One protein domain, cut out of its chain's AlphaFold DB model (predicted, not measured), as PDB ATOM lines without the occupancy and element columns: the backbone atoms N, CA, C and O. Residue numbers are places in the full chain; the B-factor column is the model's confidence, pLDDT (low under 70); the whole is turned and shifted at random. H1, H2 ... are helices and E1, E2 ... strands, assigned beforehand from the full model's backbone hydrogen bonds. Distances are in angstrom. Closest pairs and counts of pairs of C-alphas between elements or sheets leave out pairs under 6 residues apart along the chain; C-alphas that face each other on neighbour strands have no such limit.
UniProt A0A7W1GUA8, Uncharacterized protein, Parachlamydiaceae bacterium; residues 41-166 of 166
ATOM      1  N   LYS A  41      15.713   8.419  11.734       64.50
ATOM      2  CA  LYS A  41      16.725   9.386  11.288       64.50
ATOM      3  C   LYS A  41      17.523   8.933  10.068       64.50
ATOM      4  O   LYS A  41      18.070   9.797   9.386       64.50
ATOM      5  N   ILE A  42      17.503   7.650   9.705       69.00
ATOM      6  CA  ILE A  42      18.257   7.098   8.562       69.00
ATOM      7  C   ILE A  42      17.738   7.676   7.243       69.00
ATOM      8  O   ILE A  42      16.600   7.427   6.863       69.00
ATOM      9  N   ASP A  43      18.521   8.498   6.543       77.06
ATOM     10  CA  ASP A  43      18.161   9.045   5.225       77.06
ATOM     11  C   ASP A  43      18.762   8.202   4.095       77.06
ATOM     12  O   ASP A  43      19.943   8.309   3.774       77.06
ATOM     13  N   PHE A  44      17.946   7.340   3.487       77.38
ATOM     14  CA  PHE A  44      18.413   6.444   2.431       77.38
ATOM     15  C   PHE A  44      18.884   7.178   1.168       77.38
ATOM     16  O   PHE A  44      19.793   6.683   0.501       77.38
ATOM     17  N   ASP A  45      18.328   8.352   0.856       75.88
ATOM     18  CA  ASP A  45      18.704   9.109  -0.342       75.88
ATOM     19  C   ASP A  45      20.087   9.747  -0.178       75.88
ATOM     20  O   ASP A  45      20.851   9.857  -1.142       75.88
ATOM     21  N   GLU A  46      20.420  10.187   1.036       77.12
ATOM     22  CA  GLU A  46      21.758  10.673   1.374       77.12
ATOM     23  C   GLU A  46      22.769   9.522   1.410       77.12
ATOM     24  O   GLU A  46      23.842   9.622   0.814       77.12
ATOM     25  N   LEU A  47      22.403   8.395   2.027       75.44
ATOM     26  CA  LEU A  47      23.280   7.229   2.153       75.44
ATOM     27  C   LEU A  47      23.618   6.589   0.811       75.44
ATOM     28  O   LEU A  47      24.767   6.215   0.598       75.44
ATOM     29  N   GLN A  48      22.662   6.500  -0.117       70.50
ATOM     30  CA  GLN A  48      22.948   5.987  -1.455       70.50
ATOM     31  C   GLN A  48      23.923   6.898  -2.216       70.50
ATOM     32  O   GLN A  48      24.773   6.407  -2.951       70.50
ATOM     33  N   LYS A  49      23.836   8.223  -2.026       69.31
ATOM     34  CA  LYS A  49      24.760   9.189  -2.646       69.31
ATOM     35  C   LYS A  49      26.146   9.178  -2.005       69.31
ATOM     36  O   LYS A  49      27.119   9.480  -2.686       69.31
ATOM     37  N   ALA A  50      26.217   8.879  -0.709       62.81
ATOM     38  CA  ALA A  50      27.456   8.803   0.057       62.81
ATOM     39  C   ALA A  50      28.117   7.415   0.011       62.81
ATOM     40  O   ALA A  50      29.223   7.256   0.532       62.81
ATOM     41  N   ALA A  51      27.457   6.416  -0.582       68.44
ATOM     42  CA  ALA A  51      27.978   5.063  -0.677       68.44
ATOM     43  C   ALA A  51      29.308   5.049  -1.448       68.44
ATOM     44  O   ALA A  51      29.431   5.635  -2.524       68.44
ATOM     45  N   SER A  52      30.303   4.381  -0.869       63.28
ATOM     46  CA  SER A  52      31.604   4.148  -1.491       63.28
ATOM     47  C   SER A  52      31.610   2.785  -2.180       63.28
ATOM     48  O   SER A  52      31.033   1.829  -1.662       63.28
ATOM     49  N   ASP A  53      32.321   2.682  -3.303       64.50
ATOM     50  CA  ASP A  53      32.593   1.403  -3.974       64.50
ATOM     51  C   ASP A  53      33.675   0.583  -3.249       64.50
ATOM     52  O   ASP A  53      33.982  -0.545  -3.648       64.50
ATOM     53  N   GLU A  54      34.291   1.139  -2.200       65.62
ATOM     54  CA  GLU A  54      35.325   0.438  -1.452       65.62
ATOM     55  C   GLU A  54      34.738  -0.741  -0.651       65.62
ATOM     56  O   GLU A  54      33.832  -0.567   0.173       65.62
ATOM     57  N   PRO A  55      35.256  -1.964  -0.864       61.56
ATOM     58  CA  PRO A  55      34.753  -3.153  -0.197       61.56
ATOM     59  C   PRO A  55      34.943  -3.068   1.323       61.56
ATOM     60  O   PRO A  55      36.070  -2.984   1.806       61.56
ATOM     61  N   THR A  56      33.843  -3.154   2.076       73.38
ATOM     62  CA  THR A  56      33.846  -3.174   3.551       73.38
ATOM     63  C   THR A  56      33.521  -4.580   4.067       73.38
ATOM     64  O   THR A  56      32.619  -5.230   3.536       73.38
ATOM     65  N   ASN A  57      34.245  -5.065   5.083       80.31
ATOM     66  CA  ASN A  57      33.965  -6.360   5.716       80.31
ATOM     67  C   ASN A  57      32.726  -6.259   6.609       80.31
ATOM     68  O   ASN A  57      32.624  -5.363   7.449       80.31
ATOM     69  N   LEU A  58      31.795  -7.198   6.456       81.19
ATOM     70  CA  LEU A  58      30.574  -7.205   7.257       81.19
ATOM     71  C   LEU A  58      30.805  -7.809   8.645       81.19
ATOM     72  O   LEU A  58      30.133  -7.429   9.603       81.19
ATOM     73  N   TYR A  59      31.748  -8.744   8.763       76.38
ATOM     74  CA  TYR A  59      32.024  -9.471   9.999       76.38
ATOM     75  C   TYR A  59      32.404  -8.530  11.150       76.38
ATOM     76  O   TYR A  59      31.914  -8.704  12.268       76.38
ATOM     77  N   ASP A  60      33.192  -7.494  10.857       74.50
ATOM     78  CA  ASP A  60      33.632  -6.486  11.830       74.50
ATOM     79  C   ASP A  60      32.442  -5.713  12.428       74.50
ATOM     80  O   ASP A  60      32.457  -5.334  13.597       74.50
ATOM     81  N   CYS A  61      31.368  -5.545  11.650       74.62
ATOM     82  CA  CYS A  61      30.172  -4.817  12.067       74.62
ATOM     83  C   CYS A  61      29.252  -5.662  12.962       74.62
ATOM     84  O   CYS A  61      28.642  -5.141  13.892       74.62
ATOM     85  N   VAL A  62      29.137  -6.965  12.683       73.88
ATOM     86  CA  VAL A  62      28.131  -7.830  13.328       73.88
ATOM     87  C   VAL A  62      28.658  -8.614  14.533       73.88
ATOM     88  O   VAL A  62      27.858  -9.064  15.355       73.88
ATOM     89  N   SER A  63      29.977  -8.820  14.637       66.94
ATOM     90  CA  SER A  63      30.587  -9.742  15.613       66.94
ATOM     91  C   SER A  63      31.275  -9.067  16.808       66.94
ATOM     92  O   SER A  63      31.482  -9.723  17.828       66.94
ATOM     93  N   GLY A  64      31.587  -7.770  16.717       57.75
ATOM     94  CA  GLY A  64      31.941  -6.906  17.850       57.75
ATOM     95  C   GLY A  64      33.160  -7.281  18.713       57.75
ATOM     96  O   GLY A  64      33.382  -6.599  19.711       57.75
ATOM     97  N   SER A  65      33.958  -8.316  18.404       50.53
ATOM     98  CA  SER A  65      35.165  -8.638  19.195       50.53
ATOM     99  C   SER A  65      36.235  -9.465  18.465       50.53
ATOM    100  O   SER A  65      35.929 -10.443  17.781       50.53
ATOM    101  N   ASP A  66      37.503  -9.116  18.720       52.84
ATOM    102  CA  ASP A  66      38.718  -9.798  18.234       52.84
ATOM    103  C   ASP A  66      38.947 -11.201  18.838       52.84
ATOM    104  O   ASP A  66      39.731 -11.992  18.324       52.84
ATOM    105  N   GLU A  67      38.258 -11.564  19.920       47.78
ATOM    106  CA  GLU A  67      38.530 -12.814  20.651       47.78
ATOM    107  C   GLU A  67      37.796 -14.032  20.057       47.78
ATOM    108  O   GLU A  67      38.248 -15.171  20.195       47.78
ATOM    109  N   GLY A  68      36.699 -13.814  19.319       45.25
ATOM    110  CA  GLY A  68      36.046 -14.851  18.506       45.25
ATOM    111  C   GLY A  68      36.733 -15.100  17.154       45.25
ATOM    112  O   GLY A  68      36.476 -16.121  16.508       45.25
ATOM    113  N   LEU A  69      37.615 -14.183  16.733       46.38
ATOM    114  CA  LEU A  69      38.247 -14.160  15.409       46.38
ATOM    115  C   LEU A  69      39.225 -15.319  15.193       46.38
ATOM    116  O   LEU A  69      39.250 -15.888  14.103       46.38
ATOM    117  N   ASP A  70      39.974 -15.730  16.217       48.28
ATOM    118  CA  ASP A  70      40.993 -16.777  16.064       48.28
ATOM    119  C   ASP A  70      40.388 -18.181  15.931       48.28
ATOM    120  O   ASP A  70      40.863 -19.004  15.148       48.28
ATOM    121  N   CYS A  71      39.283 -18.462  16.627       46.06
ATOM    122  CA  CYS A  71      38.658 -19.788  16.587       46.06
ATOM    123  C   CYS A  71      37.881 -20.027  15.277       46.06
ATOM    124  O   CYS A  71      37.835 -21.152  14.770       46.06
ATOM    125  N   ILE A  72      37.311 -18.963  14.699       49.06
ATOM    126  CA  ILE A  72      36.562 -19.011  13.437       49.06
ATOM    127  C   ILE A  72      37.511 -18.939  12.237       49.06
ATOM    128  O   ILE A  72      37.336 -19.711  11.303       49.06
ATOM    129  N   ARG A  73      38.578 -18.128  12.268       50.50
ATOM    130  CA  ARG A  73      39.586 -18.111  11.188       50.50
ATOM    131  C   ARG A  73      40.374 -19.416  11.076       50.50
ATOM    132  O   ARG A  73      40.714 -19.826   9.969       50.50
ATOM    133  N   CYS A  74      40.658 -20.088  12.195       47.84
ATOM    134  CA  CYS A  74      41.359 -21.376  12.179       47.84
ATOM    135  C   CYS A  74      40.504 -22.539  11.654       47.84
ATOM    136  O   CYS A  74      41.049 -23.578  11.276       47.84
ATOM    137  N   MET A  75      39.180 -22.390  11.597       46.00
ATOM    138  CA  MET A  75      38.283 -23.374  11.010       46.00
ATOM    139  C   MET A  75      37.720 -22.796   9.716       46.00
ATOM    140  O   MET A  75      36.828 -21.973   9.784       46.00
ATOM    141  N   GLN A  76      38.188 -23.249   8.547       51.72
ATOM    142  CA  GLN A  76      37.602 -22.962   7.219       51.72
ATOM    143  C   GLN A  76      36.134 -23.439   7.112       51.72
ATOM    144  O   GLN A  76      35.795 -24.337   6.341       51.72
ATOM    145  N   ARG A  77      35.247 -22.925   7.955       55.16
ATOM    146  CA  ARG A  77      33.870 -23.353   8.116       55.16
ATOM    147  C   ARG A  77      33.008 -22.174   7.744       55.16
ATOM    148  O   ARG A  77      32.918 -21.202   8.485       55.16
ATOM    149  N   GLN A  78      32.362 -22.315   6.594       64.50
ATOM    150  CA  GLN A  78      31.256 -21.464   6.199       64.50
ATOM    151  C   GLN A  78      30.286 -21.359   7.378       64.50
ATOM    152  O   GLN A  78      29.761 -22.372   7.848       64.50
ATOM    153  N   MET A  79      30.102 -20.146   7.885       73.81
ATOM    154  CA  MET A  79      29.200 -19.876   8.997       73.81
ATOM    155  C   MET A  79      27.921 -19.266   8.449       73.81
ATOM    156  O   MET A  79      27.970 -18.309   7.678       73.81
ATOM    157  N   ILE A  80      26.779 -19.815   8.861       81.69
ATOM    158  CA  ILE A  80      25.476 -19.218   8.587       81.69
ATOM    159  C   ILE A  80      25.032 -18.492   9.849       81.69
ATOM    160  O   ILE A  80      24.771 -19.136  10.865       81.69
ATOM    161  N   LEU A  81      24.941 -17.167   9.779       82.44
ATOM    162  CA  LEU A  81      24.424 -16.346  10.866       82.44
ATOM    163  C   LEU A  81      22.958 -16.003  10.600       82.44
ATOM    164  O   LEU A  81      22.607 -15.477   9.539       82.44
ATOM    165  N   GLN A  82      22.109 -16.293  11.582       86.00
ATOM    166  CA  GLN A  82      20.705 -15.894  11.591       86.00
ATOM    167  C   GLN A  82      20.528 -14.721  12.563       86.00
ATOM    168  O   GLN A  82      21.153 -14.734  13.625       86.00
ATOM    169  N   PRO A  83      19.709 -13.712  12.229       87.62
ATOM    170  CA  PRO A  83      19.377 -12.652  13.172       87.62
ATOM    171  C   PRO A  83      18.594 -13.238  14.353       87.62
ATOM    172  O   PRO A  83      17.752 -14.119  14.169       87.62
ATOM    173  N   TYR A  84      18.840 -12.732  15.563       85.25
ATOM    174  CA  TYR A  84      18.098 -13.170  16.755       85.25
ATOM    175  C   TYR A  84      16.665 -12.606  16.775       85.25
ATOM    176  O   TYR A  84      15.797 -13.120  17.474       85.25
ATOM    177  N   SER A  85      16.415 -11.538  16.011       86.94
ATOM    178  CA  SER A  85      15.104 -10.917  15.820       86.94
ATOM    179  C   SER A  85      15.043 -10.299  14.428       86.94
ATOM    180  O   SER A  85      15.978  -9.607  14.025       86.94
ATOM    181  N   GLN A  86      13.962 -10.524  13.684       92.75
ATOM    182  CA  GLN A  86      13.799  -9.973  12.339       92.75
ATOM    183  C   GLN A  86      12.335  -9.746  11.966       92.75
ATOM    184  O   GLN A  86      11.439 -10.352  12.554       92.75
ATOM    185  N   GLY A  87      12.093  -8.900  10.967       88.69
ATOM    186  CA  GLY A  87      10.763  -8.716  10.399       88.69
ATOM    187  C   GLY A  87      10.689  -7.627   9.337       88.69
ATOM    188  O   GLY A  87      11.626  -6.855   9.128       88.69
ATOM    189  N   VAL A  88       9.533  -7.557   8.675       90.31
ATOM    190  CA  VAL A  88       9.219  -6.504   7.704       90.31
ATOM    191  C   VAL A  88       8.603  -5.306   8.430       90.31
ATOM    192  O   VAL A  88       7.676  -5.465   9.233       90.31
ATOM    193  N   ARG A  89       9.132  -4.108   8.173       87.00
ATOM    194  CA  ARG A  89       8.761  -2.846   8.829       87.00
ATOM    195  C   ARG A  89       8.870  -1.677   7.849       87.00
ATOM    196  O   ARG A  89       9.640  -1.733   6.896       87.00
ATOM    197  N   TYR A  90       8.131  -0.601   8.100       85.25
ATOM    198  CA  TYR A  90       8.319   0.654   7.374       85.25
ATOM    199  C   TYR A  90       9.393   1.502   8.058       85.25
ATOM    200  O   TYR A  90       9.266   1.818   9.238       85.25
ATOM    201  N   VAL A  91      10.421   1.900   7.309       82.25
ATOM    202  CA  VAL A  91      11.481   2.817   7.760       82.25
ATOM    203  C   VAL A  91      11.447   4.041   6.852       82.25
ATOM    204  O   VAL A  91      11.591   3.911   5.638       82.25
ATOM    205  N   LYS A  92      11.152   5.220   7.419       77.94
ATOM    206  CA  LYS A  92      10.898   6.472   6.670       77.94
ATOM    207  C   LYS A  92       9.975   6.304   5.444       77.94
ATOM    208  O   LYS A  92      10.184   6.902   4.396       77.94
ATOM    209  N   GLY A  93       8.936   5.477   5.569       79.88
ATOM    210  CA  GLY A  93       7.954   5.246   4.501       79.88
ATOM    211  C   GLY A  93       8.368   4.230   3.429       79.88
ATOM    212  O   GLY A  93       7.535   3.887   2.595       79.88
ATOM    213  N   ALA A  94       9.588   3.690   3.472       86.31
ATOM    214  CA  ALA A  94      10.003   2.571   2.630       86.31
ATOM    215  C   ALA A  94       9.763   1.235   3.348       86.31
ATOM    216  O   ALA A  94      10.075   1.096   4.535       86.31
ATOM    217  N   LEU A  95       9.219   0.242   2.639       90.31
ATOM    218  CA  LEU A  95       9.071  -1.111   3.176       90.31
ATOM    219  C   LEU A  95      10.449  -1.771   3.233       90.31
ATOM    220  O   LEU A  95      11.113  -1.907   2.208       90.31
ATOM    221  N   CYS A  96      10.877  -2.183   4.420       92.31
ATOM    222  CA  CYS A  96      12.202  -2.735   4.668       92.31
ATOM    223  C   CYS A  96      12.112  -4.057   5.433       92.31
ATOM    224  O   CYS A  96      11.227  -4.253   6.265       92.31
ATOM    225  N   HIS A  97      13.067  -4.949   5.200       93.56
ATOM    226  CA  HIS A  97      13.366  -6.043   6.113       93.56
ATOM    227  C   HIS A  97      14.431  -5.575   7.103       93.56
ATOM    228  O   HIS A  97      15.480  -5.089   6.686       93.56
ATOM    229  N   VAL A  98      14.189  -5.759   8.397       93.56
ATOM    230  CA  VAL A  98      15.138  -5.432   9.467       93.56
ATOM    231  C   VAL A  98      15.539  -6.729  10.157       93.56
ATOM    232  O   VAL A  98      14.681  -7.418  10.701       93.56
ATOM    233  N   GLY A  99      16.826  -7.078  10.121       93.62
ATOM    234  CA  GLY A  99      17.390  -8.202  10.870       93.62
ATOM    235  C   GLY A  99      18.380  -7.712  11.921       93.62
ATOM    236  O   GLY A  99      19.333  -7.017  11.584       93.62
ATOM    237  N   ASN A 100      18.156  -8.074  13.180       88.00
ATOM    238  CA  ASN A 100      18.956  -7.648  14.325       88.00
ATOM    239  C   ASN A 100      19.968  -8.737  14.719       88.00
ATOM    240  O   ASN A 100      19.612  -9.912  14.856       88.00
ATOM    241  N   TYR A 101      21.216  -8.325  14.923       85.44
ATOM    242  CA  TYR A 101      22.361  -9.140  15.338       85.44
ATOM    243  C   TYR A 101      23.011  -8.495  16.561       85.44
ATOM    244  O   TYR A 101      22.800  -7.317  16.790       85.44
ATOM    245  N   ASN A 102      23.819  -9.222  17.334       77.81
ATOM    246  CA  ASN A 102      24.309  -8.767  18.649       77.81
ATOM    247  C   ASN A 102      24.798  -7.309  18.738       77.81
ATOM    248  O   ASN A 102      24.620  -6.693  19.786       77.81
ATOM    249  N   HIS A 103      25.418  -6.768  17.685       79.56
ATOM    250  CA  HIS A 103      26.005  -5.423  17.691       79.56
ATOM    251  C   HIS A 103      25.425  -4.462  16.648       79.56
ATOM    252  O   HIS A 103      25.771  -3.283  16.649       79.56
ATOM    253  N   SER A 104      24.554  -4.940  15.761       85.69
ATOM    254  CA  SER A 104      24.077  -4.146  14.632       85.69
ATOM    255  C   SER A 104      22.780  -4.693  14.059       85.69
ATOM    256  O   SER A 104      22.530  -5.902  14.100       85.69
ATOM    257  N   SER A 105      22.027  -3.832  13.390       90.25
ATOM    258  CA  SER A 105      20.897  -4.213  12.554       90.25
ATOM    259  C   SER A 105      21.262  -4.069  11.082       90.25
ATOM    260  O   SER A 105      21.826  -3.063  10.660       90.25
ATOM    261  N   ILE A 106      20.914  -5.075  10.283       93.62
ATOM    262  CA  ILE A 106      21.013  -5.020   8.825       93.62
ATOM    263  C   ILE A 106      19.614  -4.789   8.270       93.62
ATOM    264  O   ILE A 106      18.695  -5.578   8.519       93.62
ATOM    265  N   ILE A 107      19.471  -3.703   7.522       93.81
ATOM    266  CA  ILE A 107      18.221  -3.213   6.958       93.81
ATOM    267  C   ILE A 107      18.321  -3.298   5.443       93.81
ATOM    268  O   ILE A 107      19.194  -2.666   4.854       93.81
ATOM    269  N   THR A 108      17.408  -4.030   4.813       95.12
ATOM    270  CA  THR A 108      17.299  -4.124   3.352       95.12
ATOM    271  C   THR A 108      15.990  -3.490   2.910       95.12
ATOM    272  O   THR A 108      14.917  -3.925   3.333       95.12
ATOM    273  N   VAL A 109      16.058  -2.491   2.036       92.44
ATOM    274  CA  VAL A 109      14.877  -1.861   1.439       92.44
ATOM    275  C   VAL A 109      14.265  -2.823   0.419       92.44
ATOM    276  O   VAL A 109      14.939  -3.272  -0.505       92.44
ATOM    277  N   LEU A 110      12.989  -3.163   0.581       90.75
ATOM    278  CA  LEU A 110      12.286  -4.137  -0.259       90.75
ATOM    279  C   LEU A 110      11.478  -3.484  -1.382       90.75
ATOM    280  O   LEU A 110      11.273  -4.110  -2.418       90.75
ATOM    281  N   GLU A 111      11.008  -2.253  -1.179       87.06
ATOM    282  CA  GLU A 111      10.161  -1.532  -2.132       87.06
ATOM    283  C   GLU A 111      10.479  -0.033  -2.154       87.06
ATOM    284  O   GLU A 111      10.985   0.534  -1.184       87.06
ATOM    285  N   GLY A 112      10.122   0.623  -3.260       84.00
ATOM    286  CA  GLY A 112      10.317   2.058  -3.463       84.00
ATOM    287  C   GLY A 112      11.552   2.388  -4.300       84.00
ATOM    288  O   GLY A 112      12.133   1.524  -4.952       84.00
ATOM    289  N   TYR A 113      11.932   3.668  -4.308       81.88
ATOM    290  CA  TYR A 113      13.034   4.180  -5.134       81.88
ATOM    291  C   TYR A 113      14.389   3.553  -4.772       81.88
ATOM    292  O   TYR A 113      15.182   3.246  -5.656       81.88
ATOM    293  N   ASN A 114      14.597   3.281  -3.482       85.25
ATOM    294  CA  ASN A 114      15.826   2.704  -2.943       85.25
ATOM    295  C   ASN A 114      15.753   1.175  -2.800       85.25
ATOM    296  O   ASN A 114      16.503   0.607  -2.011       85.25
ATOM    297  N   ALA A 115      14.832   0.499  -3.500       87.38
ATOM    298  CA  ALA A 115      14.688  -0.954  -3.410       87.38
ATOM    299  C   ALA A 115      16.020  -1.668  -3.688       87.38
ATOM    300  O   ALA A 115      16.726  -1.357  -4.644       87.38
ATOM    301  N   GLY A 116      16.351  -2.630  -2.830       87.38
ATOM    302  CA  GLY A 116      17.609  -3.362  -2.847       87.38
ATOM    303  C   GLY A 116      18.781  -2.653  -2.164       87.38
ATOM    304  O   GLY A 116      19.821  -3.280  -2.005       87.38
ATOM    305  N   LEU A 117      18.646  -1.412  -1.685       90.50
ATOM    306  CA  LEU A 117      19.650  -0.812  -0.804       90.50
ATOM    307  C   LEU A 117      19.713  -1.593   0.516       90.50
ATOM    308  O   LEU A 117      18.682  -1.810   1.156       90.50
ATOM    309  N   GLN A 118      20.911  -1.997   0.937       93.62
ATOM    310  CA  GLN A 118      21.149  -2.597   2.246       93.62
ATOM    311  C   GLN A 118      22.054  -1.702   3.084       93.62
ATOM    312  O   GLN A 118      23.040  -1.156   2.597       93.62
ATOM    313  N   THR A 119      21.725  -1.551   4.359       91.81
ATOM    314  CA  THR A 119      22.511  -0.769   5.314       91.81
ATOM    315  C   THR A 119      22.730  -1.574   6.582       91.81
ATOM    316  O   THR A 119      21.838  -2.299   7.016       91.81
ATOM    317  N   THR A 120      23.919  -1.457   7.162       91.19
ATOM    318  CA  THR A 120      24.224  -1.978   8.496       91.19
ATOM    319  C   THR A 120      24.347  -0.793   9.435       91.19
ATOM    320  O   THR A 120      25.136   0.115   9.173       91.19
ATOM    321  N   VAL A 121      23.555  -0.794  10.499       87.94
ATOM    322  CA  VAL A 121      23.502   0.281  11.492       87.94
ATOM    323  C   VAL A 121      23.788  -0.272  12.876       87.94
ATOM    324  O   VAL A 121      23.366  -1.383  13.194       87.94
ATOM    325  N   ASP A 122      24.513   0.476  13.696       83.25
ATOM    326  CA  ASP A 122      24.666   0.129  15.106       83.25
ATOM    327  C   ASP A 122      23.440   0.552  15.932       83.25
ATOM    328  O   ASP A 122      22.557   1.267  15.454       83.25
ATOM    329  N   TYR A 123      23.398   0.127  17.197       78.56
ATOM    330  CA  TYR A 123      22.310   0.460  18.126       78.56
ATOM    331  C   TYR A 123      22.247   1.931  18.554       78.56
ATOM    332  O   TYR A 123      21.310   2.311  19.247       78.56
ATOM    333  N   TYR A 124      23.196   2.767  18.128       75.38
ATOM    334  CA  TYR A 124      23.157   4.217  18.321       75.38
ATOM    335  C   TYR A 124      22.633   4.959  17.081       75.38
ATOM    336  O   TYR A 124      22.506   6.186  17.108       75.38
ATOM    337  N   GLY A 125      22.317   4.232  16.004       69.44
ATOM    338  CA  GLY A 125      21.832   4.783  14.744       69.44
ATOM    339  C   GLY A 125      22.943   5.247  13.801       69.44
ATOM    340  O   GLY A 125      22.654   5.915  12.805       69.44
ATOM    341  N   TYR A 126      24.210   4.914  14.074       78.50
ATOM    342  CA  TYR A 126      25.305   5.180  13.148       78.50
ATOM    343  C   TYR A 126      25.302   4.157  12.019       78.50
ATOM    344  O   TYR A 126      25.238   2.946  12.237       78.50
ATOM    345  N   VAL A 127      25.409   4.651  10.786       83.94
ATOM    346  CA  VAL A 127      25.532   3.799   9.606       83.94
ATOM    347  C   VAL A 127      26.974   3.333   9.488       83.94
ATOM    348  O   VAL A 127      27.877   4.138   9.274       83.94
ATOM    349  N   LEU A 128      27.171   2.026   9.629       84.06
ATOM    350  CA  LEU A 128      28.475   1.377   9.536       84.06
ATOM    351  C   LEU A 128      28.814   1.040   8.084       84.06
ATOM    352  O   LEU A 128      29.939   1.245   7.642       84.06
ATOM    353  N   VAL A 129      27.829   0.522   7.342       85.88
ATOM    354  CA  VAL A 129      28.009   0.066   5.957       85.88
ATOM    355  C   VAL A 129      26.769   0.369   5.131       85.88
ATOM    356  O   VAL A 129      25.644   0.178   5.594       85.88
ATOM    357  N   VAL A 130      26.981   0.771   3.880       87.19
ATOM    358  CA  VAL A 130      25.945   0.880   2.850       87.19
ATOM    359  C   VAL A 130      26.351  -0.018   1.686       87.19
ATOM    360  O   VAL A 130      27.398   0.183   1.083       87.19
ATOM    361  N   ASN A 131      25.529  -1.017   1.374       86.94
ATOM    362  CA  ASN A 131      25.734  -1.941   0.268       86.94
ATOM    363  C   ASN A 131      24.560  -1.819  -0.712       86.94
ATOM    364  O   ASN A 131      23.444  -2.271  -0.444       86.94
ATOM    365  N   TYR A 132      24.812  -1.160  -1.840       83.56
ATOM    366  CA  TYR A 132      23.833  -0.973  -2.908       83.56
ATOM    367  C   TYR A 132      23.962  -1.988  -4.064       83.56
ATOM    368  O   TYR A 132      22.973  -2.154  -4.777       83.56
ATOM    369  N   PRO A 133      25.100  -2.677  -4.312       85.06
ATOM    370  CA  PRO A 133      25.133  -3.770  -5.280       85.06
ATOM    371  C   PRO A 133      24.356  -4.999  -4.792       85.06
ATOM    372  O   PRO A 133      24.709  -5.631  -3.795       85.06
ATOM    373  N   TYR A 134      23.328  -5.397  -5.542       90.31
ATOM    374  CA  TYR A 134      22.551  -6.598  -5.239       90.31
ATOM    375  C   TYR A 134      22.162  -7.380  -6.490       90.31
ATOM    376  O   TYR A 134      22.057  -6.848  -7.595       90.31
ATOM    377  N   VAL A 135      21.911  -8.673  -6.291       91.12
ATOM    378  CA  VAL A 135      21.288  -9.552  -7.283       91.12
ATOM    379  C   VAL A 135      19.907  -9.941  -6.782       91.12
ATOM    380  O   VAL A 135      19.751 -10.348  -5.631       91.12
ATOM    381  N   ILE A 136      18.905  -9.829  -7.651       90.94
ATOM    382  CA  ILE A 136      17.567 -10.355  -7.386       90.94
ATOM    383  C   ILE A 136      17.494 -11.789  -7.903       90.94
ATOM    384  O   ILE A 136      17.765 -12.045  -9.077       90.94
ATOM    385  N   GLU A 137      17.062 -12.708  -7.047       90.19
ATOM    386  CA  GLU A 137      16.781 -14.088  -7.423       90.19
ATOM    387  C   GLU A 137      15.333 -14.467  -7.122       90.19
ATOM    388  O   GLU A 137      14.828 -14.274  -6.012       90.19
ATOM    389  N   CYS A 138      14.680 -15.065  -8.118       85.25
ATOM    390  CA  CYS A 138      13.360 -15.658  -7.969       85.25
ATOM    391  C   CYS A 138      13.489 -17.086  -7.436       85.25
ATOM    392  O   CYS A 138      14.182 -17.928  -8.007       85.25
ATOM    393  N   THR A 139      12.775 -17.376  -6.359       80.69
ATOM    394  CA  THR A 139      12.676 -18.722  -5.794       80.69
ATOM    395  C   THR A 139      11.649 -19.561  -6.568       80.69
ATOM    396  O   THR A 139      10.693 -19.006  -7.116       80.69
ATOM    397  N   PRO A 140      11.766 -20.905  -6.577       71.94
ATOM    398  CA  PRO A 140      10.811 -21.789  -7.260       71.94
ATOM    399  C   PRO A 140       9.341 -21.655  -6.811       71.94
ATOM    400  O   PRO A 140       8.453 -22.137  -7.505       71.94
ATOM    401  N   GLY A 141       9.074 -20.997  -5.677       74.94
ATOM    402  CA  GLY A 141       7.727 -20.677  -5.186       74.94
ATOM    403  C   GLY A 141       7.213 -19.283  -5.570       74.94
ATOM    404  O   GLY A 141       6.186 -18.862  -5.049       74.94
ATOM    405  N   GLY A 142       7.928 -18.543  -6.424       75.56
ATOM    406  CA  GLY A 142       7.571 -17.176  -6.825       75.56
ATOM    407  C   GLY A 142       7.981 -16.085  -5.828       75.56
ATOM    408  O   GLY A 142       7.729 -14.912  -6.078       75.56
ATOM    409  N   GLY A 143       8.628 -16.445  -4.715       81.12
ATOM    410  CA  GLY A 143       9.211 -15.476  -3.786       81.12
ATOM    411  C   GLY A 143      10.468 -14.826  -4.360       81.12
ATOM    412  O   GLY A 143      11.174 -15.446  -5.157       81.12
ATOM    413  N   VAL A 144      10.767 -13.607  -3.922       86.56
ATOM    414  CA  VAL A 144      11.944 -12.840  -4.343       86.56
ATOM    415  C   VAL A 144      12.961 -12.805  -3.206       86.56
ATOM    416  O   VAL A 144      12.594 -12.647  -2.042       86.56
ATOM    417  N   THR A 145      14.239 -12.960  -3.544       90.75
ATOM    418  CA  THR A 145      15.354 -12.775  -2.611       90.75
ATOM    419  C   THR A 145      16.347 -11.765  -3.162       90.75
ATOM    420  O   THR A 145      16.641 -11.758  -4.356       90.75
ATOM    421  N   TYR A 146      16.858 -10.920  -2.276       93.00
ATOM    422  CA  TYR A 146      17.927  -9.967  -2.521       93.00
ATOM    423  C   TYR A 146      19.230 -10.569  -2.008       93.00
ATOM    424  O   TYR A 146      19.285 -11.027  -0.866       93.00
ATOM    425  N   LYS A 147      20.264 -10.597  -2.846       93.69
ATOM    426  CA  LYS A 147      21.599 -11.062  -2.471       93.69
ATOM    427  C   LYS A 147      22.603  -9.926  -2.532       93.69
ATOM    428  O   LYS A 147      22.868  -9.409  -3.616       93.69
ATOM    429  N   HIS A 148      23.217  -9.629  -1.395       93.06
ATOM    430  CA  HIS A 148      24.269  -8.628  -1.240       93.06
ATOM    431  C   HIS A 148      25.587  -9.329  -0.962       93.06
ATOM    432  O   HIS A 148      25.699 -10.107  -0.016       93.06
ATOM    433  N   SER A 149      26.581  -9.085  -1.810       90.56
ATOM    434  CA  SER A 149      27.913  -9.666  -1.638       90.56
ATOM    435  C   SER A 149      28.839  -8.677  -0.941       90.56
ATOM    436  O   SER A 149      28.877  -7.502  -1.295       90.56
ATOM    437  N   TYR A 150      29.596  -9.189   0.020       87.81
ATOM    438  CA  TYR A 150      30.681  -8.522   0.730       87.81
ATOM    439  C   TYR A 150      31.975  -9.326   0.497       87.81
ATOM    440  O   TYR A 150      31.910 -10.459   0.003       87.81
ATOM    441  N   PRO A 151      33.159  -8.788   0.833       86.56
ATOM    442  CA  PRO A 151      34.425  -9.509   0.659       86.56
ATOM    443  C   PRO A 151      34.482 -10.823   1.442       86.56
ATOM    444  O   PRO A 151      34.986 -11.828   0.945       86.56
ATOM    445  N   ASP A 152      33.930 -10.808   2.652       85.06
ATOM    446  CA  ASP A 152      33.958 -11.890   3.635       85.06
ATOM    447  C   ASP A 152      32.648 -12.684   3.698       85.06
ATOM    448  O   ASP A 152      32.570 -13.726   4.353       85.06
ATOM    449  N   SER A 153      31.587 -12.192   3.055       86.75
ATOM    450  CA  SER A 153      30.249 -12.704   3.311       86.75
ATOM    451  C   SER A 153      29.236 -12.448   2.200       86.75
ATOM    452  O   SER A 153      29.474 -11.783   1.192       86.75
ATOM    453  N   THR A 154      28.065 -13.051   2.340       91.31
ATOM    454  CA  THR A 154      26.904 -12.762   1.502       91.31
ATOM    455  C   THR A 154      25.665 -12.714   2.370       91.31
ATOM    456  O   THR A 154      25.376 -13.678   3.078       91.31
ATOM    457  N   VAL A 155      24.922 -11.615   2.288       93.00
ATOM    458  CA  VAL A 155      23.618 -11.476   2.932       93.00
ATOM    459  C   VAL A 155      22.543 -11.841   1.924       93.00
ATOM    460  O   VAL A 155      22.569 -11.389   0.779       93.00
ATOM    461  N   VAL A 156      21.604 -12.685   2.338       92.75
ATOM    462  CA  VAL A 156      20.436 -13.061   1.543       92.75
ATOM    463  C   VAL A 156      19.194 -12.649   2.310       92.75
ATOM    464  O   VAL A 156      18.962 -13.149   3.410       92.75
ATOM    465  N   THR A 157      18.396 -11.759   1.727       93.44
ATOM    466  CA  THR A 157      17.171 -11.226   2.329       93.44
ATOM    467  C   THR A 157      15.957 -11.594   1.476       93.44
ATOM    468  O   THR A 157      15.873 -11.229   0.308       93.44
ATOM    469  N   GLY A 158      14.992 -12.299   2.062       86.94
ATOM    470  CA  GLY A 158      13.664 -12.558   1.503       86.94
ATOM    471  C   GLY A 158      12.600 -12.346   2.579       86.94
ATOM    472  O   GLY A 158      12.558 -11.290   3.205       86.94
ATOM    473  N   SER A 159      11.778 -13.366   2.850       82.94
ATOM    474  CA  SER A 159      10.910 -13.384   4.043       82.94
ATOM    475  C   SER A 159      11.694 -13.488   5.357       82.94
ATOM    476  O   SER A 159      11.187 -13.097   6.401       82.94
ATOM    477  N   ASN A 160      12.916 -14.019   5.281       86.06
ATOM    478  CA  ASN A 160      13.907 -14.065   6.347       86.06
ATOM    479  C   ASN A 160      15.238 -13.529   5.802       86.06
ATOM    480  O   ASN A 160      15.451 -13.513   4.585       86.06
ATOM    481  N   GLN A 161      16.161 -13.188   6.692       91.94
ATOM    482  CA  GLN A 161      17.519 -12.777   6.367       91.94
ATOM    483  C   GLN A 161      18.556 -13.729   6.959       91.94
ATOM    484  O   GLN A 161      18.436 -14.176   8.098       91.94
ATOM    485  N   LEU A 162      19.587 -14.025   6.174       89.06
ATOM    486  CA  LEU A 162      20.704 -14.893   6.545       89.06
ATOM    487  C   LEU A 162      22.020 -14.283   6.065       89.06
ATOM    488  O   LEU A 162      22.049 -13.647   5.012       89.06
ATOM    489  N   ILE A 163      23.107 -14.529   6.797       89.25
ATOM    490  CA  ILE A 163      24.471 -14.184   6.373       89.25
ATOM    491  C   ILE A 163      25.284 -15.463   6.203       89.25
ATOM    492  O   ILE A 163      25.293 -16.307   7.095       89.25
ATOM    493  N   TYR A 164      25.984 -15.591   5.081       87.25
ATOM    494  CA  TYR A 164      26.941 -16.660   4.806       87.25
ATOM    495  C   TYR A 164      28.354 -16.082   4.843       87.25
ATOM    496  O   TYR A 164      28.714 -15.349   3.927       87.25
ATOM    497  N   PHE A 165      29.149 -16.409   5.859       81.81
ATOM    498  CA  PHE A 165      30.568 -16.037   5.927       81.81
ATOM    499  C   PHE A 165      31.447 -17.070   5.210       81.81
ATOM    500  O   PHE A 165      31.108 -18.261   5.202       81.81
ATOM    501  N   ARG A 166      32.542 -16.618   4.587       72.06
ATOM    502  CA  ARG A 166      33.462 -17.427   3.767       72.06
ATOM    503  C   ARG A 166      34.886 -17.429   4.303       72.06
ATOM    504  O   ARG A 166      35.335 -16.371   4.786       72.06
TER     505      ARG A 166
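What this domain is: This is residues 41 to 166 of the 166 residues of an uncharacterized protein of Parachlamydiaceae bacterium (UniProt A0A7W1GUA8). Two strongly twisted sheets of five strands each make a sandwich, only partly face to face, with their strands crossed. H2 sits at one end of the gap between them, H1 packs by E5 and E6 of one sheet, and H3 lies on a loop away from both sheets. The chain of E6 runs on into E7 and so passes from the one sheet to the other, while E7 and E1, at the edges of their sheet, reach past much of the overlap. The printed part has 126 residues, with three named helices followed by ten named strands, a mixed class; the sheets run E2 E3 E4 E5 E6 and E1 E10 E9 E8 E7, both antiparallel throughout. The whole is compact, with a radius of gyration of the C-alphas of 14.3 A and spans of 42 by 37 by 28 A.

Where its parts are: Start in the first sheet with its longest strand, E3, residues 94 to 101: find C-alpha 94 at (10.003, 2.571, 2.630) and follow 21.2 A to C-alpha 101 at (22.361, -9.140, 15.338). Before it comes E2, residues 85 to 91, 16.3 A long, and after it come E4, residues 104 to 109, 16.2 A long, E5, residues 118 to 122, and E6, residues 127 to 131. Read on into the second sheet: E7 is residues 134 to 138, E8 residues 144 to 149, 16.5 A long, E9 residues 153 to 157, and E10 residues 161 to 165, ending at C-alpha 165 at (30.568, -16.037, 5.927). Its fifth strand, E1, is residues 79 to 81. The helices come first along the chain: H1 is residues 44 to 50, from C-alpha 44 at (18.413, 6.444, 2.431), H2 residues 59 to 63 and H3 residues 69 to 73.

How they stand to each other: Look first at E2 E3 E4 E5 E6, a meander, each strand the antiparallel neighbour of the one before. In its hairpin E3 and E4, N 97 and O 108 are 2.8 A apart, within hydrogen-bond range; in the hairpin E4 and E5, N 105 and O 121 are 2.8 A apart. E7 E8 E9 E10 is a second meander, where N 148 and O 155 of E8 and E9 are 2.9 A apart, and E1 joins its sheet beside E10, with N 81 and O 163 at 2.8 A. The two sheets form a sandwich, two sheets face to face: their facing parts are 10.2 A centre to centre, their best planes 9 degrees apart, and their strands cross at 61 degrees. The closest C-alphas of E3 and E10 are those of Gly 99 and Gln 161, 6.4 A apart. E6 and E7 meet only through their link, at 59 degrees. H2 is on the first sheet, at a height over the sheet of 8.6 A; its closest C-alphas to E4 are those of Val 62 and Ser 104, 5.6 A apart. H1 is on that sheet too, at a height of 8.9 A, and runs across the strands, at 84 degrees to E5 on the local plane. H3 is on neither sheet. Every O i to N i+4 pair is within hydrogen-bond range in H2 and H3, and 2 of 3 are in H1.

The domain as a whole: The C-alphas farthest apart are those of Cys 74 and Gly 93, 43.4 A. The printed part has no cut, and no link is long; H1 to H2 and E4 to E5, 8 residues each, are short and the others tight. The mean pLDDT of the printed part is 79.4; look for values under 70 at residues 41 to 42, 49 to 55, 63 to 78 and 125.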